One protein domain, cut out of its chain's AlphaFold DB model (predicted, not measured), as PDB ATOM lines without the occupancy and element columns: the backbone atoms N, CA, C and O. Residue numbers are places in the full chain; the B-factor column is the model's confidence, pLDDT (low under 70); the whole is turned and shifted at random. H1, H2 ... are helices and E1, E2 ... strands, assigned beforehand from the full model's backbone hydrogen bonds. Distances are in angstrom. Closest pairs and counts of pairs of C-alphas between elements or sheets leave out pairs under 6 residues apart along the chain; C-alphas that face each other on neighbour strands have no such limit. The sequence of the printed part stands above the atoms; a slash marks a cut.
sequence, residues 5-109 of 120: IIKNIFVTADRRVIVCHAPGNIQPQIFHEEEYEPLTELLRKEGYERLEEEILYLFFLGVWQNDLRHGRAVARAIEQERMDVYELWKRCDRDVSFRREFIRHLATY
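This is residues 5 to 109 of the 120 residues of an uncharacterized protein of Alistipes communis (UniProt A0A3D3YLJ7). A small sheet of three strands, E1 to E3, makes one side of the domain, and a group of crossed helices, H2 to H5, makes the other, with H1 linking the two by one end of the sheet. H2 is in the middle, H3 and H5 pack on it crosswise, and H4 makes a corner with H5 far from the sheet. The printed part has 105 residues with three named strands followed by five named helices, in the order E1 E2 E3 H1 H2 H3 H4 H5. The sheet's order is E1 - E2 - E3, all antiparallel, and the class is mixed, helices and strands. The whole is compact, with a radius of gyration of the C-alphas of 14.2 A and spans of 37 by 36 by 22 A.

E1, residues 5 to 11, E2, residues 17 to 23, and E3, residues 32 to 35, form a meander, each strand the antiparallel neighbour of the one before. In the hairpin E1 and E2, N 5 and O 22 are 2.8 A apart, within hydrogen-bond range. In the hairpin E2 and E3, N 19 and O 34 are within that range at 2.9 A. H1, residues 37 to 46, only grazes the sheet with its residues 37 to 44; the closest C-alphas of E2 and H1 are those of Val 17 and Thr 40, 5.0 A apart. H2, residues 48 to 60, touches H1 with its residues 50 to 54 alone, closest at C-alphas Leu 43 and Leu 51, 5.4 A; this helical hairpin has a steep tilt of 43 degrees, opposite ways. H3, residues 69 to 80, touches H2 at C-alphas His 70 and Leu 56, 5.8 A, with a steep tilt of 62 degrees, the same way. H4, residues 85 to 94, and H5, residues 96 to 107, touch only at the corner, closest at C-alphas Cys 92 and Arg 99, 4.4 A. H5 is about perpendicular to H2, at 85 degrees, and touches it at C-alphas Ile 103 and Glu 53, 5.9 A. H5 also touches H3, at C-alphas Leu 106 and Ala 77, 5.9 A. H2 and H4 are only just apart, at 8.3 A. In H1, H2, H3, H4 and H5 every O i to N i+4 pair is within hydrogen-bond range.

E1 begins at C-alpha 5, (234.731, 197.084, 169.984), and is 18.3 A long, as are E2 and H2. H3 is 16.9 A long and H5 16.5 A. H2 begins at C-alpha 48, (215.028, 192.731, 160.722), and H5 ends at C-alpha 107, (224.529, 193.082, 152.903).

The two C-alphas farthest apart, those of Asp 14 and Arg 82, are 41.3 A apart. Residues 79 to 84, of which 79 to 80 belong to H3, stand free. The printed part has no cut, and no link is long. The mean pLDDT of the printed part is 91.6, and no printed residue is under 70.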
ATOM      1  N   ILE A   5     234.346 198.415 170.426       95.50
ATOM      2  CA  ILE A   5     234.731 197.084 169.984       95.50
ATOM      3  C   ILE A   5     233.555 196.163 170.245       95.50
ATOM      4  O   ILE A   5     233.206 195.901 171.396       95.50
ATOM      5  N   ILE A   6     232.948 195.659 169.178       95.56
ATOM      6  CA  ILE A   6     231.772 194.796 169.265       95.56
ATOM      7  C   ILE A   6     232.221 193.342 169.266       95.56
ATOM      8  O   ILE A   6     232.922 192.905 168.359       95.56
ATOM      9  N   LYS A   7     231.812 192.567 170.270       93.38
ATOM     10  CA  LYS A   7     232.097 191.129 170.384       93.38
ATOM     11  C   LYS A   7     230.956 190.259 169.873       93.38
ATOM     12  O   LYS A   7     231.221 189.220 169.275       93.38
ATOM     13  N   ASN A   8     229.707 190.649 170.114       91.94
ATOM     14  CA  ASN A   8     228.546 189.917 169.618       91.94
ATOM     15  C   ASN A   8     227.310 190.820 169.547       91.94
ATOM     16  O   ASN A   8     227.203 191.776 170.311       91.94
ATOM     17  N   ILE A   9     226.377 190.489 168.656       93.31
ATOM     18  CA  ILE A   9     225.065 191.132 168.544       93.31
ATOM     19  C   ILE A   9     224.036 190.015 168.414       93.31
ATOM     20  O   ILE A   9     224.178 189.149 167.550       93.31
ATOM     21  N   PHE A  10     222.993 190.029 169.237       92.25
ATOM     22  CA  PHE A  10     221.907 189.061 169.129       92.25
ATOM     23  C   PHE A  10     220.553 189.704 169.406       92.25
ATOM     24  O   PHE A  10     220.443 190.701 170.117       92.25
ATOM     25  N   VAL A  11     219.513 189.117 168.819       94.06
ATOM     26  CA  VAL A  11     218.130 189.547 169.011       94.06
ATOM     27  C   VAL A  11     217.414 188.533 169.886       94.06
ATOM     28  O   VAL A  11     217.427 187.335 169.608       94.06
ATOM     29  N   THR A  12     216.793 189.006 170.959       94.25
ATOM     30  CA  THR A  12     216.012 188.168 171.872       94.25
ATOM     31  C   THR A  12     214.624 187.857 171.302       94.25
ATOM     32  O   THR A  12     214.117 188.542 170.410       94.25
ATOM     33  N   ALA A  13     213.953 186.846 171.864       92.06
ATOM     34  CA  ALA A  13     212.593 186.472 171.460       92.06
ATOM     35  C   ALA A  13     211.570 187.620 171.616       92.06
ATOM     36  O   ALA A  13     210.637 187.730 170.823       92.06
ATOM     37  N   ASP A  14     211.766 188.513 172.592       94.50
ATOM     38  CA  ASP A  14     210.956 189.719 172.822       94.50
ATOM     39  C   ASP A  14     211.440 190.950 172.023       94.50
ATOM     40  O   ASP A  14     211.106 192.099 172.342       94.50
ATOM     41  N   ARG A  15     212.191 190.705 170.940       94.12
ATOM     42  CA  ARG A  15     212.664 191.704 169.971       94.12
ATOM     43  C   ARG A  15     213.466 192.827 170.625       94.12
ATOM     44  O   ARG A  15     213.197 193.997 170.352       94.12
ATOM     45  N   ARG A  16     214.419 192.473 171.488       97.19
ATOM     46  CA  ARG A  16     215.458 193.386 171.980       97.19
ATOM     47  C   ARG A  16     216.775 193.075 171.296       97.19
ATOM     48  O   ARG A  16     217.084 191.908 171.062       97.19
ATOM     49  N   VAL A  17     217.531 194.113 170.968       96.75
ATOM     50  CA  VAL A  17     218.870 193.991 170.389       96.75
ATOM     51  C   VAL A  17     219.873 194.104 171.527       96.75
ATOM     52  O   VAL A  17     219.990 195.160 172.142       96.75
ATOM     53  N   ILE A  18     220.575 193.013 171.820       97.25
ATOM     54  CA  ILE A  18     221.613 192.973 172.849       97.25
ATOM     55  C   ILE A  18     222.974 193.000 172.168       97.25
ATOM     56  O   ILE A  18     223.226 192.249 171.218       97.25
ATOM     57  N   VAL A  19     223.849 193.870 172.663       95.75
ATOM     58  CA  VAL A  19     225.191 194.077 172.130       95.75
ATOM     59  C   VAL A  19     226.199 193.783 173.232       95.75
ATOM     60  O   VAL A  19     226.112 194.324 174.331       95.75
ATOM     61  N   CYS A  20     227.162 192.917 172.931       95.81
ATOM     62  CA  CYS A  20     228.330 192.685 173.768       95.81
ATOM     63  C   CYS A  20     229.467 193.574 173.261       95.81
ATOM     64  O   CYS A  20     229.950 193.348 172.147       95.81
ATOM     65  N   HIS A  21     229.894 194.572 174.033       95.62
ATOM     66  CA  HIS A  21     230.862 195.571 173.572       95.62
ATOM     67  C   HIS A  21     231.807 196.071 174.665       95.62
ATOM     68  O   HIS A  21     231.605 195.814 175.851       95.62
ATOM     69  N   ALA A  22     232.874 196.741 174.236       95.88
ATOM     70  CA  ALA A  22     233.830 197.423 175.096       95.88
ATOM     71  C   ALA A  22     234.305 198.736 174.442       95.88
ATOM     72  O   ALA A  22     234.447 198.789 173.215       95.88
ATOM     73  N   PRO A  23     234.649 199.778 175.220       94.88
ATOM     74  CA  PRO A  23     235.288 200.974 174.679       94.88
ATOM     75  C   PRO A  23     236.648 200.640 174.049       94.88
ATOM     76  O   PRO A  23     237.531 200.097 174.713       94.88
ATOM     77  N   GLY A  24     236.861 201.001 172.781       92.31
ATOM     78  CA  GLY A  24     238.095 200.657 172.059       92.31
ATOM     79  C   GLY A  24     239.350 201.395 172.533       92.31
ATOM     80  O   GLY A  24     240.470 201.006 172.210       92.31
ATOM     81  N   ASN A  25     239.180 202.452 173.326       91.56
ATOM     82  CA  ASN A  25     240.260 203.278 173.865       91.56
ATOM     83  C   ASN A  25     240.688 202.906 175.297       91.56
ATOM     84  O   ASN A  25     241.580 203.563 175.831       91.56
ATOM     85  N   ILE A  26     240.069 201.902 175.928       89.56
ATOM     86  CA  ILE A  26     240.367 201.488 177.308       89.56
ATOM     87  C   ILE A  26     240.952 200.071 177.305       89.56
ATOM     88  O   ILE A  26     240.475 199.190 176.593       89.56
ATOM     89  N   GLN A  27     242.008 199.858 178.096       89.19
ATOM     90  CA  GLN A  27     242.674 198.563 178.257       89.19
ATOM     91  C   GLN A  27     242.774 198.183 179.748       89.19
ATOM     92  O   GLN A  27     243.083 199.058 180.561       89.19
ATOM     93  N   PRO A  28     242.570 196.902 180.118       90.75
ATOM     94  CA  PRO A  28     242.146 195.800 179.247       90.75
ATOM     95  C   PRO A  28     240.715 196.002 178.724       90.75
ATOM     96  O   PRO A  28     239.916 196.694 179.350       90.75
ATOM     97  N   GLN A  29     240.388 195.395 177.582       91.25
ATOM     98  CA  GLN A  29     239.018 195.405 177.060       91.25
ATOM     99  C   GLN A  29     238.114 194.551 177.955       91.25
ATOM    100  O   GLN A  29     238.182 193.320 177.939       91.25
ATOM    101  N   ILE A  30     237.274 195.214 178.746       94.88
ATOM    102  CA  ILE A  30     236.241 194.570 179.557       94.88
ATOM    103  C   ILE A  30     234.930 194.681 178.784       94.88
ATOM    104  O   ILE A  30     234.462 195.784 178.517       94.88
ATOM    105  N   PHE A  31     234.377 193.534 178.393       94.94
ATOM    106  CA  PHE A  31     233.149 193.474 177.609       94.94
ATOM    107  C   PHE A  31     231.921 193.426 178.510       94.94
ATOM    108  O   PHE A  31     231.879 192.656 179.474       94.94
ATOM    109  N   HIS A  32     230.909 194.199 178.139       94.81
ATOM    110  CA  HIS A  32     229.616 194.258 178.802       94.81
ATOM    111  C   HIS A  32     228.514 193.920 177.803       94.81
ATOM    112  O   HIS A  32     228.633 194.227 176.619       94.81
ATOM    113  N   GLU A  33     227.465 193.259 178.282       96.31
ATOM    114  CA  GLU A  33     226.257 192.990 177.505       96.31
ATOM    115  C   GLU A  33     225.164 193.950 177.949       96.31
ATOM    116  O   GLU A  33     224.814 193.991 179.129       96.31
ATOM    117  N   GLU A  34     224.614 194.705 177.006       96.62
ATOM    118  CA  GLU A  34     223.509 195.615 177.275       96.62
ATOM    119  C   GLU A  34     222.541 195.699 176.099       96.62
ATOM    120  O   GLU A  34     222.853 195.330 174.962       96.62
ATOM    121  N   GLU A  35     221.330 196.160 176.395       97.50
ATOM    122  CA  GLU A  35     220.348 196.458 175.368       97.50
ATOM    123  C   GLU A  35     220.720 197.749 174.642       97.50
ATOM    124  O   GLU A  35     220.913 198.793 175.260       97.50
ATOM    125  N   TYR A  36     220.749 197.686 173.315       96.50
ATOM    126  CA  TYR A  36     220.951 198.858 172.483       96.50
ATOM    127  C   TYR A  36     219.591 199.419 172.056       96.50
ATOM    128  O   TYR A  36     219.073 199.107 170.977       96.50
ATOM    129  N   GLU A  37     218.995 200.239 172.927       97.62
ATOM    130  CA  GLU A  37     217.620 200.746 172.788       97.62
ATOM    131  C   GLU A  37     217.300 201.331 171.399       97.62
ATOM    132  O   GLU A  37     216.264 200.956 170.839       97.62
ATOM    133  N   PRO A  38     218.166 202.153 170.759       97.12
ATOM    134  CA  PRO A  38     217.874 202.677 169.424       97.12
ATOM    135  C   PRO A  38     217.666 201.583 168.366       97.12
ATOM    136  O   PRO A  38     216.778 201.693 167.517       97.12
ATOM    137  N   LEU A  39     218.447 200.500 168.427       97.06
ATOM    138  CA  LEU A  39     218.315 199.370 167.506       97.06
ATOM    139  C   LEU A  39     217.127 198.478 167.878       97.06
ATOM    140  O   LEU A  39     216.453 197.974 166.979       97.06
ATOM    141  N   THR A  40     216.814 198.322 169.171       98.00
ATOM    142  CA  THR A  40     215.566 197.677 169.614       98.00
ATOM    143  C   THR A  40     214.349 198.400 169.038       98.00
ATOM    144  O   THR A  40     213.445 197.769 168.481       98.00
ATOM    145  N   GLU A  41     214.302 199.727 169.149       98.25
ATOM    146  CA  GLU A  41     213.200 200.515 168.607       98.25
ATOM    147  C   GLU A  41     213.094 200.387 167.089       98.25
ATOM    148  O   GLU A  41     211.993 200.172 166.572       98.25
ATOM    149  N   LEU A  42     214.225 200.489 166.387       97.06
ATOM    150  CA  LEU A  42     214.282 200.339 164.938       97.06
ATOM    151  C   LEU A  42     213.767 198.963 164.507       97.06
ATOM    152  O   LEU A  42     212.887 198.870 163.653       97.06
ATOM    153  N   LEU A  43     214.238 197.897 165.160       96.62
ATOM    154  CA  LEU A  43     213.778 196.535 164.915       96.62
ATOM    155  C   LEU A  43     212.263 196.417 165.087       96.62
ATOM    156  O   LEU A  43     211.603 195.750 164.291       96.62
ATOM    157  N   ARG A  44     211.695 197.012 166.139       97.38
ATOM    158  CA  ARG A  44     210.254 196.934 166.421       97.38
ATOM    159  C   ARG A  44     209.421 197.700 165.395       97.38
ATOM    160  O   ARG A  44     208.358 197.209 165.025       97.38
ATOM    161  N   LYS A  45     209.906 198.856 164.935       97.75
ATOM    162  CA  LYS A  45     209.213 199.731 163.976       97.75
ATOM    163  C   LYS A  45     209.333 199.235 162.532       97.75
ATOM    164  O   LYS A  45     208.343 199.253 161.809       97.75
ATOM    165  N   GLU A  46     210.518 198.787 162.126       95.81
ATOM    166  CA  GLU A  46     210.866 198.582 160.710       95.81
ATOM    167  C   GLU A  46     211.299 197.145 160.371       95.81
ATOM    168  O   GLU A  46     211.305 196.765 159.204       95.81
ATOM    169  N   GLY A  47     211.586 196.302 161.369       94.00
ATOM    170  CA  GLY A  47     211.895 194.883 161.164       94.00
ATOM    171  C   GLY A  47     213.383 194.563 160.994       94.00
ATOM    172  O   GLY A  47     214.256 195.412 161.156       94.00
ATOM    173  N   TYR A  48     213.667 193.285 160.723       91.81
ATOM    174  CA  TYR A  48     215.028 192.731 160.722       91.81
ATOM    175  C   TYR A  48     215.903 193.244 159.581       91.81
ATOM    176  O   TYR A  48     217.074 193.521 159.806       91.81
ATOM    177  N   GLU A  49     215.344 193.400 158.381       89.12
ATOM    178  CA  GLU A  49     216.096 193.897 157.224       89.12
ATOM    179  C   GLU A  49     216.661 195.294 157.509       89.12
ATOM    180  O   GLU A  49     217.858 195.533 157.365       89.12
ATOM    181  N   ARG A  50     215.823 196.195 158.039       90.00
ATOM    182  CA  ARG A  50     216.256 197.542 158.412       90.00
ATOM    183  C   ARG A  50     217.252 197.541 159.573       90.00
ATOM    184  O   ARG A  50     218.170 198.359 159.578       90.00
ATOM    185  N   LEU A  51     217.087 196.636 160.541       93.44
ATOM    186  CA  LEU A  51     218.055 196.454 161.624       93.44
ATOM    187  C   LEU A  51     219.438 196.066 161.074       93.44
ATOM    188  O   LEU A  51     220.438 196.655 161.477       93.44
ATOM    189  N   GLU A  52     219.500 195.095 160.161       91.50
ATOM    190  CA  GLU A  52     220.760 194.625 159.575       91.50
ATOM    191  C   GLU A  52     221.439 195.715 158.732       91.50
ATOM    192  O   GLU A  52     222.651 195.913 158.850       91.50
ATOM    193  N   GLU A  53     220.660 196.495 157.972       90.12
ATOM    194  CA  GLU A  53     221.154 197.688 157.274       90.12
ATOM    195  C   GLU A  53     221.789 198.703 158.249       90.12
ATOM    196  O   GLU A  53     222.877 199.223 157.994       90.12
ATOM    197  N   GLU A  54     221.139 198.995 159.378       93.19
ATOM    198  CA  GLU A  54     221.660 199.969 160.346       93.19
ATOM    199  C   GLU A  54     222.930 199.474 161.046       93.19
ATOM    200  O   GLU A  54     223.882 200.235 161.204       93.19
ATOM    201  N   ILE A  55     222.996 198.186 161.399       94.56
ATOM    202  CA  ILE A  55     224.209 197.583 161.967       94.56
ATOM    203  C   ILE A  55     225.373 197.707 160.978       94.56
ATOM    204  O   ILE A  55     226.450 198.168 161.354       94.56
ATOM    205  N   LEU A  56     225.165 197.348 159.708       93.62
ATOM    206  CA  LEU A  56     226.178 197.515 158.661       93.62
ATOM    207  C   LEU A  56     226.640 198.970 158.542       93.62
ATOM    208  O   LEU A  56     227.835 199.226 158.390       93.62
ATOM    209  N   TYR A  57     225.713 199.922 158.656       92.25
ATOM    210  CA  TYR A  57     226.044 201.339 158.611       92.25
ATOM    211  C   TYR A  57     226.892 201.787 159.811       92.25
ATOM    212  O   TYR A  57     227.871 202.505 159.613       92.25
ATOM    213  N   LEU A  58     226.605 201.319 161.031       94.31
ATOM    214  CA  LEU A  58     227.421 201.612 162.222       94.31
ATOM    215  C   LEU A  58     228.870 201.113 162.081       94.31
ATOM    216  O   LEU A  58     229.805 201.818 162.475       94.31
ATOM    217  N   PHE A  59     229.063 199.935 161.475       94.19
ATOM    218  CA  PHE A  59     230.396 199.422 161.143       94.19
ATOM    219  C   PHE A  59     231.066 200.232 160.024       94.19
ATOM    220  O   PHE A  59     232.242 200.566 160.135       94.19
ATOM    221  N   PHE A  60     230.327 200.607 158.975       92.50
ATOM    222  CA  PHE A  60     230.838 201.466 157.900       92.50
ATOM    223  C   PHE A  60     231.306 202.837 158.407       92.50
ATOM    224  O   PHE A  60     232.338 203.341 157.968       92.50
ATOM    225  N   LEU A  61     230.590 203.428 159.365       91.50
ATOM    226  CA  LEU A  61     230.986 204.685 160.003       91.50
ATOM    227  C   LEU A  61     232.235 204.551 160.891       91.50
ATOM    228  O   LEU A  61     232.784 205.565 161.324       91.50
ATOM    229  N   GLY A  62     232.666 203.327 161.213       91.94
ATOM    230  CA  GLY A  62     233.763 203.061 162.142       91.94
ATOM    231  C   GLY A  62     233.436 203.390 163.602       91.94
ATOM    232  O   GLY A  62     234.347 203.379 164.435       91.94
ATOM    233  N   VAL A  63     232.163 203.676 163.914       93.81
ATOM    234  CA  VAL A  63     231.648 203.826 165.289       93.81
ATOM    235  C   VAL A  63     231.708 202.478 165.993       93.81
ATOM    236  O   VAL A  63     232.134 202.402 167.144       93.81
ATOM    237  N   TRP A  64     231.351 201.419 165.268       95.44
ATOM    238  CA  TRP A  64     231.514 200.033 165.679       95.44
ATOM    239  C   TRP A  64     232.640 199.377 164.890       95.44
ATOM    240  O   TRP A  64     232.751 199.548 163.677       95.44
ATOM    241  N   GLN A  65     233.492 198.624 165.579       94.06
ATOM    242  CA  GLN A  65     234.634 197.936 164.984       94.06
ATOM    243  C   GLN A  65     234.784 196.550 165.595       94.06
ATOM    244  O   GLN A  65     234.472 196.364 166.764       94.06
ATOM    245  N   ASN A  66     235.238 195.595 164.783       90.62
ATOM    246  CA  ASN A  66     235.851 194.299 165.106       90.62
ATOM    247  C   ASN A  66     235.822 193.444 163.821       90.62
ATOM    248  O   ASN A  66     235.021 193.706 162.920       90.62
ATOM    249  N   ASP A  67     236.620 192.381 163.753       81.00
ATOM    250  CA  ASP A  67     236.580 191.385 162.674       81.00
ATOM    251  C   ASP A  67     235.458 190.347 162.905       81.00
ATOM    252  O   ASP A  67     235.675 189.151 163.106       81.00
ATOM    253  N   LEU A  68     234.212 190.823 162.932       81.31
ATOM    254  CA  LEU A  68     233.002 189.993 162.956       81.31
ATOM    255  C   LEU A  68     232.299 190.027 161.594       81.31
ATOM    256  O   LEU A  68     232.674 190.803 160.718       81.31
ATOM    257  N   ARG A  69     231.232 189.230 161.430       87.88
ATOM    258  CA  ARG A  69     230.419 189.124 160.198       87.88
ATOM    259  C   ARG A  69     230.168 190.474 159.506       87.88
ATOM    260  O   ARG A  69     230.403 190.594 158.309       87.88
ATOM    261  N   HIS A  70     229.734 191.486 160.258       91.44
ATOM    262  CA  HIS A  70     229.443 192.822 159.726       91.44
ATOM    263  C   HIS A  70     230.713 193.616 159.378       91.44
ATOM    264  O   HIS A  70     230.788 194.194 158.297       91.44
ATOM    265  N   GLY A  71     231.729 193.598 160.249       91.12
ATOM    266  CA  GLY A  71     233.012 194.260 159.993       91.12
ATOM    267  C   GLY A  71     233.717 193.711 158.750       91.12
ATOM    268  O   GLY A  71     234.194 194.487 157.923       91.12
ATOM    269  N   ARG A  72     233.689 192.386 158.544       89.50
ATOM    270  CA  ARG A  72     234.199 191.748 157.316       89.50
ATOM    271  C   ARG A  72     233.419 192.136 156.075       89.50
ATOM    272  O   ARG A  72     234.035 192.396 155.047       89.50
ATOM    273  N   ALA A  73     232.090 192.155 156.154       90.38
ATOM    274  CA  ALA A  73     231.252 192.539 155.021       90.38
ATOM    275  C   ALA A  73     231.559 193.976 154.569       90.38
ATOM    276  O   ALA A  73     231.770 194.217 153.382       90.38
ATOM    277  N   VAL A  74     231.680 194.903 155.527       91.81
ATOM    278  CA  VAL A  74     232.075 196.298 155.280       91.81
ATOM    279  C   VAL A  74     233.473 196.377 154.664       91.81
ATOM    280  O   VAL A  74     233.637 197.031 153.638       91.81
ATOM    281  N   ALA A  75     234.467 195.696 155.245       89.50
ATOM    282  CA  ALA A  75     235.840 195.714 154.736       89.50
ATOM    283  C   ALA A  75     235.924 195.191 153.293       89.50
ATOM    284  O   ALA A  75     236.496 195.855 152.434       89.50
ATOM    285  N   ARG A  76     235.276 194.053 153.003       87.75
ATOM    286  CA  ARG A  76     235.247 193.461 151.658       87.75
ATOM    287  C   ARG A  76     234.596 194.375 150.635       87.75
ATOM    288  O   ARG A  76     235.118 194.513 149.536       87.75
ATOM    289  N   ALA A  77     233.464 194.979 150.972       86.56
ATOM    290  CA  ALA A  77     232.800 195.883 150.049       86.56
ATOM    291  C   ALA A  77     233.654 197.126 149.774       86.56
ATOM    292  O   ALA A  77     233.850 197.476 148.617       86.56
ATOM    293  N   ILE A  78     234.238 197.738 150.813       86.88
ATOM    294  CA  ILE A  78     235.146 198.883 150.659       86.88
ATOM    295  C   ILE A  78     236.346 198.530 149.770       86.88
ATOM    296  O   ILE A  78     236.724 199.335 148.928       86.88
ATOM    297  N   GLU A  79     236.928 197.336 149.911       85.88
ATOM    298  CA  GLU A  79     238.028 196.875 149.050       85.88
ATOM    299  C   GLU A  79     237.633 196.759 147.567       85.88
ATOM    300  O   GLU A  79     238.488 196.910 146.692       85.88
ATOM    301  N   GLN A  80     236.361 196.476 147.269       83.00
ATOM    302  CA  GLN A  80     235.845 196.416 145.896       83.00
ATOM    303  C   GLN A  80     235.483 197.798 145.345       83.00
ATOM    304  O   GLN A  80     235.487 198.002 144.125       83.00
ATOM    305  N   GLU A  81     235.189 198.757 146.221       81.50
ATOM    306  CA  GLU A  81     234.896 200.119 145.812       81.50
ATOM    307  C   GLU A  81     236.149 200.808 145.268       81.50
ATOM    308  O   GLU A  81     237.213 200.860 145.880       81.50
ATOM    309  N   ARG A  82     236.016 201.425 144.091       79.44
ATOM    310  CA  ARG A  82     237.109 202.185 143.452       79.44
ATOM    311  C   ARG A  82     237.169 203.636 143.948       79.44
ATOM    312  O   ARG A  82     237.706 204.500 143.255       79.44
ATOM    313  N   MET A  83     236.563 203.909 145.102       79.81
ATOM    314  CA  MET A  83     236.397 205.233 145.697       79.81
ATOM    315  C   MET A  83     237.054 205.268 147.075       79.81
ATOM    316  O   MET A  83     236.983 204.305 147.830       79.81
ATOM    317  N   ASP A  84     237.678 206.397 147.409       87.38
ATOM    318  CA  ASP A  84     238.221 206.624 148.745       87.38
ATOM    319  C   ASP A  84     237.114 206.563 149.817       87.38
ATOM    320  O   ASP A  84     236.005 207.069 149.619       87.38
ATOM    321  N   VAL A  85     237.425 205.962 150.970       85.12
ATOM    322  CA  VAL A  85     236.461 205.724 152.060       85.12
ATOM    323  C   VAL A  85     235.851 207.025 152.579       85.12
ATOM    324  O   VAL A  85     234.664 207.068 152.906       85.12
ATOM    325  N   TYR A  86     236.626 208.109 152.625       88.12
ATOM    326  CA  TYR A  86     236.127 209.402 153.074       88.12
ATOM    327  C   TYR A  86     235.152 210.022 152.063       88.12
ATOM    328  O   TYR A  86     234.162 210.640 152.462       88.12
ATOM    329  N   GLU A  87     235.367 209.821 150.762       90.56
ATOM    330  CA  GLU A  87     234.421 210.259 149.728       90.56
ATOM    331  C   GLU A  87     233.140 209.410 149.713       90.56
ATOM    332  O   GLU A  87     232.043 209.968 149.606       90.56
ATOM    333  N   LEU A  88     233.248 208.091 149.926       89.38
ATOM    334  CA  LEU A  88     232.086 207.220 150.148       89.38
ATOM    335  C   LEU A  88     231.265 207.701 151.346       89.38
ATOM    336  O   LEU A  88     230.046 207.846 151.252       89.38
ATOM    337  N   TRP A  89     231.937 208.019 152.455       90.44
ATOM    338  CA  TRP A  89     231.295 208.542 153.656       90.44
ATOM    339  C   TRP A  89     230.547 209.852 153.384       90.44
ATOM    340  O   TRP A  89     229.353 209.944 153.675       90.44
ATOM    341  N   LYS A  90     231.201 210.843 152.757       91.75
ATOM    342  CA  LYS A  90     230.561 212.125 152.404       91.75
ATOM    343  C   LYS A  90     229.336 211.933 151.524       91.75
ATOM    344  O   LYS A  90     228.367 212.682 151.642       91.75
ATOM    345  N   ARG A  91     229.390 210.979 150.595       91.06
ATOM    346  CA  ARG A  91     228.271 210.698 149.701       91.06
ATOM    347  C   ARG A  91     227.108 210.063 150.456       91.06
ATOM    348  O   ARG A  91     225.981 210.512 150.277       91.06
ATOM    349  N   CYS A  92     227.381 209.101 151.337       90.56
ATOM    350  CA  CYS A  92     226.379 208.504 152.223       90.56
ATOM    351  C   CYS A  92     225.736 209.523 153.182       90.56
ATOM    352  O   CYS A  92     224.559 209.387 153.505       90.56
ATOM    353  N   ASP A  93     226.490 210.525 153.639       89.62
ATOM    354  CA  ASP A  93     225.979 211.612 154.486       89.62
ATOM    355  C   ASP A  93     225.026 212.546 153.717       89.62
ATOM    356  O   ASP A  93     223.958 212.910 154.206       89.62
ATOM    357  N   ARG A  94     225.372 212.890 152.469       92.44
ATOM    358  CA  ARG A  94     224.597 213.831 151.640       92.44
ATOM    359  C   ARG A  94     223.399 213.206 150.929       92.44
ATOM    360  O   ARG A  94     222.450 213.922 150.615       92.44
ATOM    361  N   ASP A  95     223.455 211.913 150.626       92.56
ATOM    362  CA  ASP A  95     222.456 211.209 149.823       92.56
ATOM    363  C   ASP A  95     221.979 209.938 150.537       92.56
ATOM    364  O   ASP A  95     222.615 208.881 150.521       92.56
ATOM    365  N   VAL A  96     220.798 210.045 151.150       86.81
ATOM    366  CA  VAL A  96     220.153 208.950 151.884       86.81
ATOM    367  C   VAL A  96     219.783 207.780 150.969       86.81
ATOM    368  O   VAL A  96     219.796 206.633 151.423       86.81
ATOM    369  N   SER A  97     219.453 208.041 149.702       90.25
ATOM    370  CA  SER A  97     219.111 206.996 148.735       90.25
ATOM    371  C   SER A  97     220.355 206.205 148.353       90.25
ATOM    372  O   SER A  97     220.333 204.978 148.442       90.25
ATOM    373  N   PHE A  98     221.453 206.902 148.041       90.69
ATOM    374  CA  PHE A  98     222.751 206.270 147.804       90.69
ATOM    375  C   PHE A  98     223.205 205.464 149.018       90.69
ATOM    376  O   PHE A  98     223.593 204.310 148.871       90.69
ATOM    377  N   ARG A  99     223.094 206.027 150.229       90.06
ATOM    378  CA  ARG A  99     223.415 205.303 151.463       90.06
ATOM    379  C   ARG A  99     222.637 203.994 151.554       90.06
ATOM    380  O   ARG A  99     223.230 202.962 151.830       90.06
ATOM    381  N   ARG A 100     221.322 204.017 151.327       87.12
ATOM    382  CA  ARG A 100     220.495 202.800 151.386       87.12
ATOM    383  C   ARG A 100     220.922 201.767 150.349       87.12
ATOM    384  O   ARG A 100     221.028 200.594 150.683       87.12
ATOM    385  N   GLU A 101     221.177 202.190 149.116       89.88
ATOM    386  CA  GLU A 101     221.646 201.296 148.055       89.88
ATOM    387  C   GLU A 101     223.010 200.682 148.392       89.88
ATOM    388  O   GLU A 101     223.173 199.466 148.324       89.88
ATOM    389  N   PHE A 102     223.952 201.505 148.849       89.62
ATOM    390  CA  PHE A 102     225.278 201.065 149.262       89.62
ATOM    391  C   PHE A 102     225.211 200.070 150.425       89.62
ATOM    392  O   PHE A 102     225.806 199.001 150.357       89.62
ATOM    393  N   ILE A 103     224.426 200.357 151.466       90.50
ATOM    394  CA  ILE A 103     224.259 199.448 152.606       90.50
ATOM    395  C   ILE A 103     223.618 198.116 152.193       90.50
ATOM    396  O   ILE A 103     224.045 197.060 152.659       90.50
ATOM    397  N   ARG A 104     222.654 198.124 151.270       87.56
ATOM    398  CA  ARG A 104     222.119 196.876 150.702       87.56
ATOM    399  C   ARG A 104     223.163 196.113 149.902       87.56
ATOM    400  O   ARG A 104     223.188 194.888 149.960       87.56
ATOM    401  N   HIS A 105     224.046 196.816 149.198       87.12
ATOM    402  CA  HIS A 105     225.189 196.185 148.552       87.12
ATOM    403  C   HIS A 105     226.127 195.540 149.586       87.12
ATOM    404  O   HIS A 105     226.498 194.381 149.407       87.12
ATOM    405  N   LEU A 106     226.410 196.205 150.717       88.12
ATOM    406  CA  LEU A 106     227.187 195.622 151.822       88.12
ATOM    407  C   LEU A 106     226.569 194.319 152.337       88.12
ATOM    408  O   LEU A 106     227.288 193.355 152.603       88.12
ATOM    409  N   ALA A 107     225.239 194.268 152.441       85.50
ATOM    410  CA  ALA A 107     224.529 193.082 152.903       85.50
ATOM    411  C   ALA A 107     224.782 191.849 152.017       85.50
ATOM    412  O   ALA A 107     224.745 190.726 152.514       85.50
ATOM    413  N   THR A 108     225.132 192.030 150.736       86.69
ATOM    414  CA  THR A 108     225.499 190.913 149.843       86.69
ATOM    415  C   THR A 108     226.822 190.233 150.224       86.69
ATOM    416  O   THR A 108     227.051 189.089 149.840       86.69
ATOM    417  N   TYR A 109     227.669 190.899 151.017       85.12
ATOM    418  CA  TYR A 109     228.935 190.362 151.533       85.12
ATOM    419  C   TYR A 109     228.809 189.714 152.911       85.12
ATOM    420  O   TYR A 109     229.800 189.191 153.432       85.12
TER     421      TYR A 109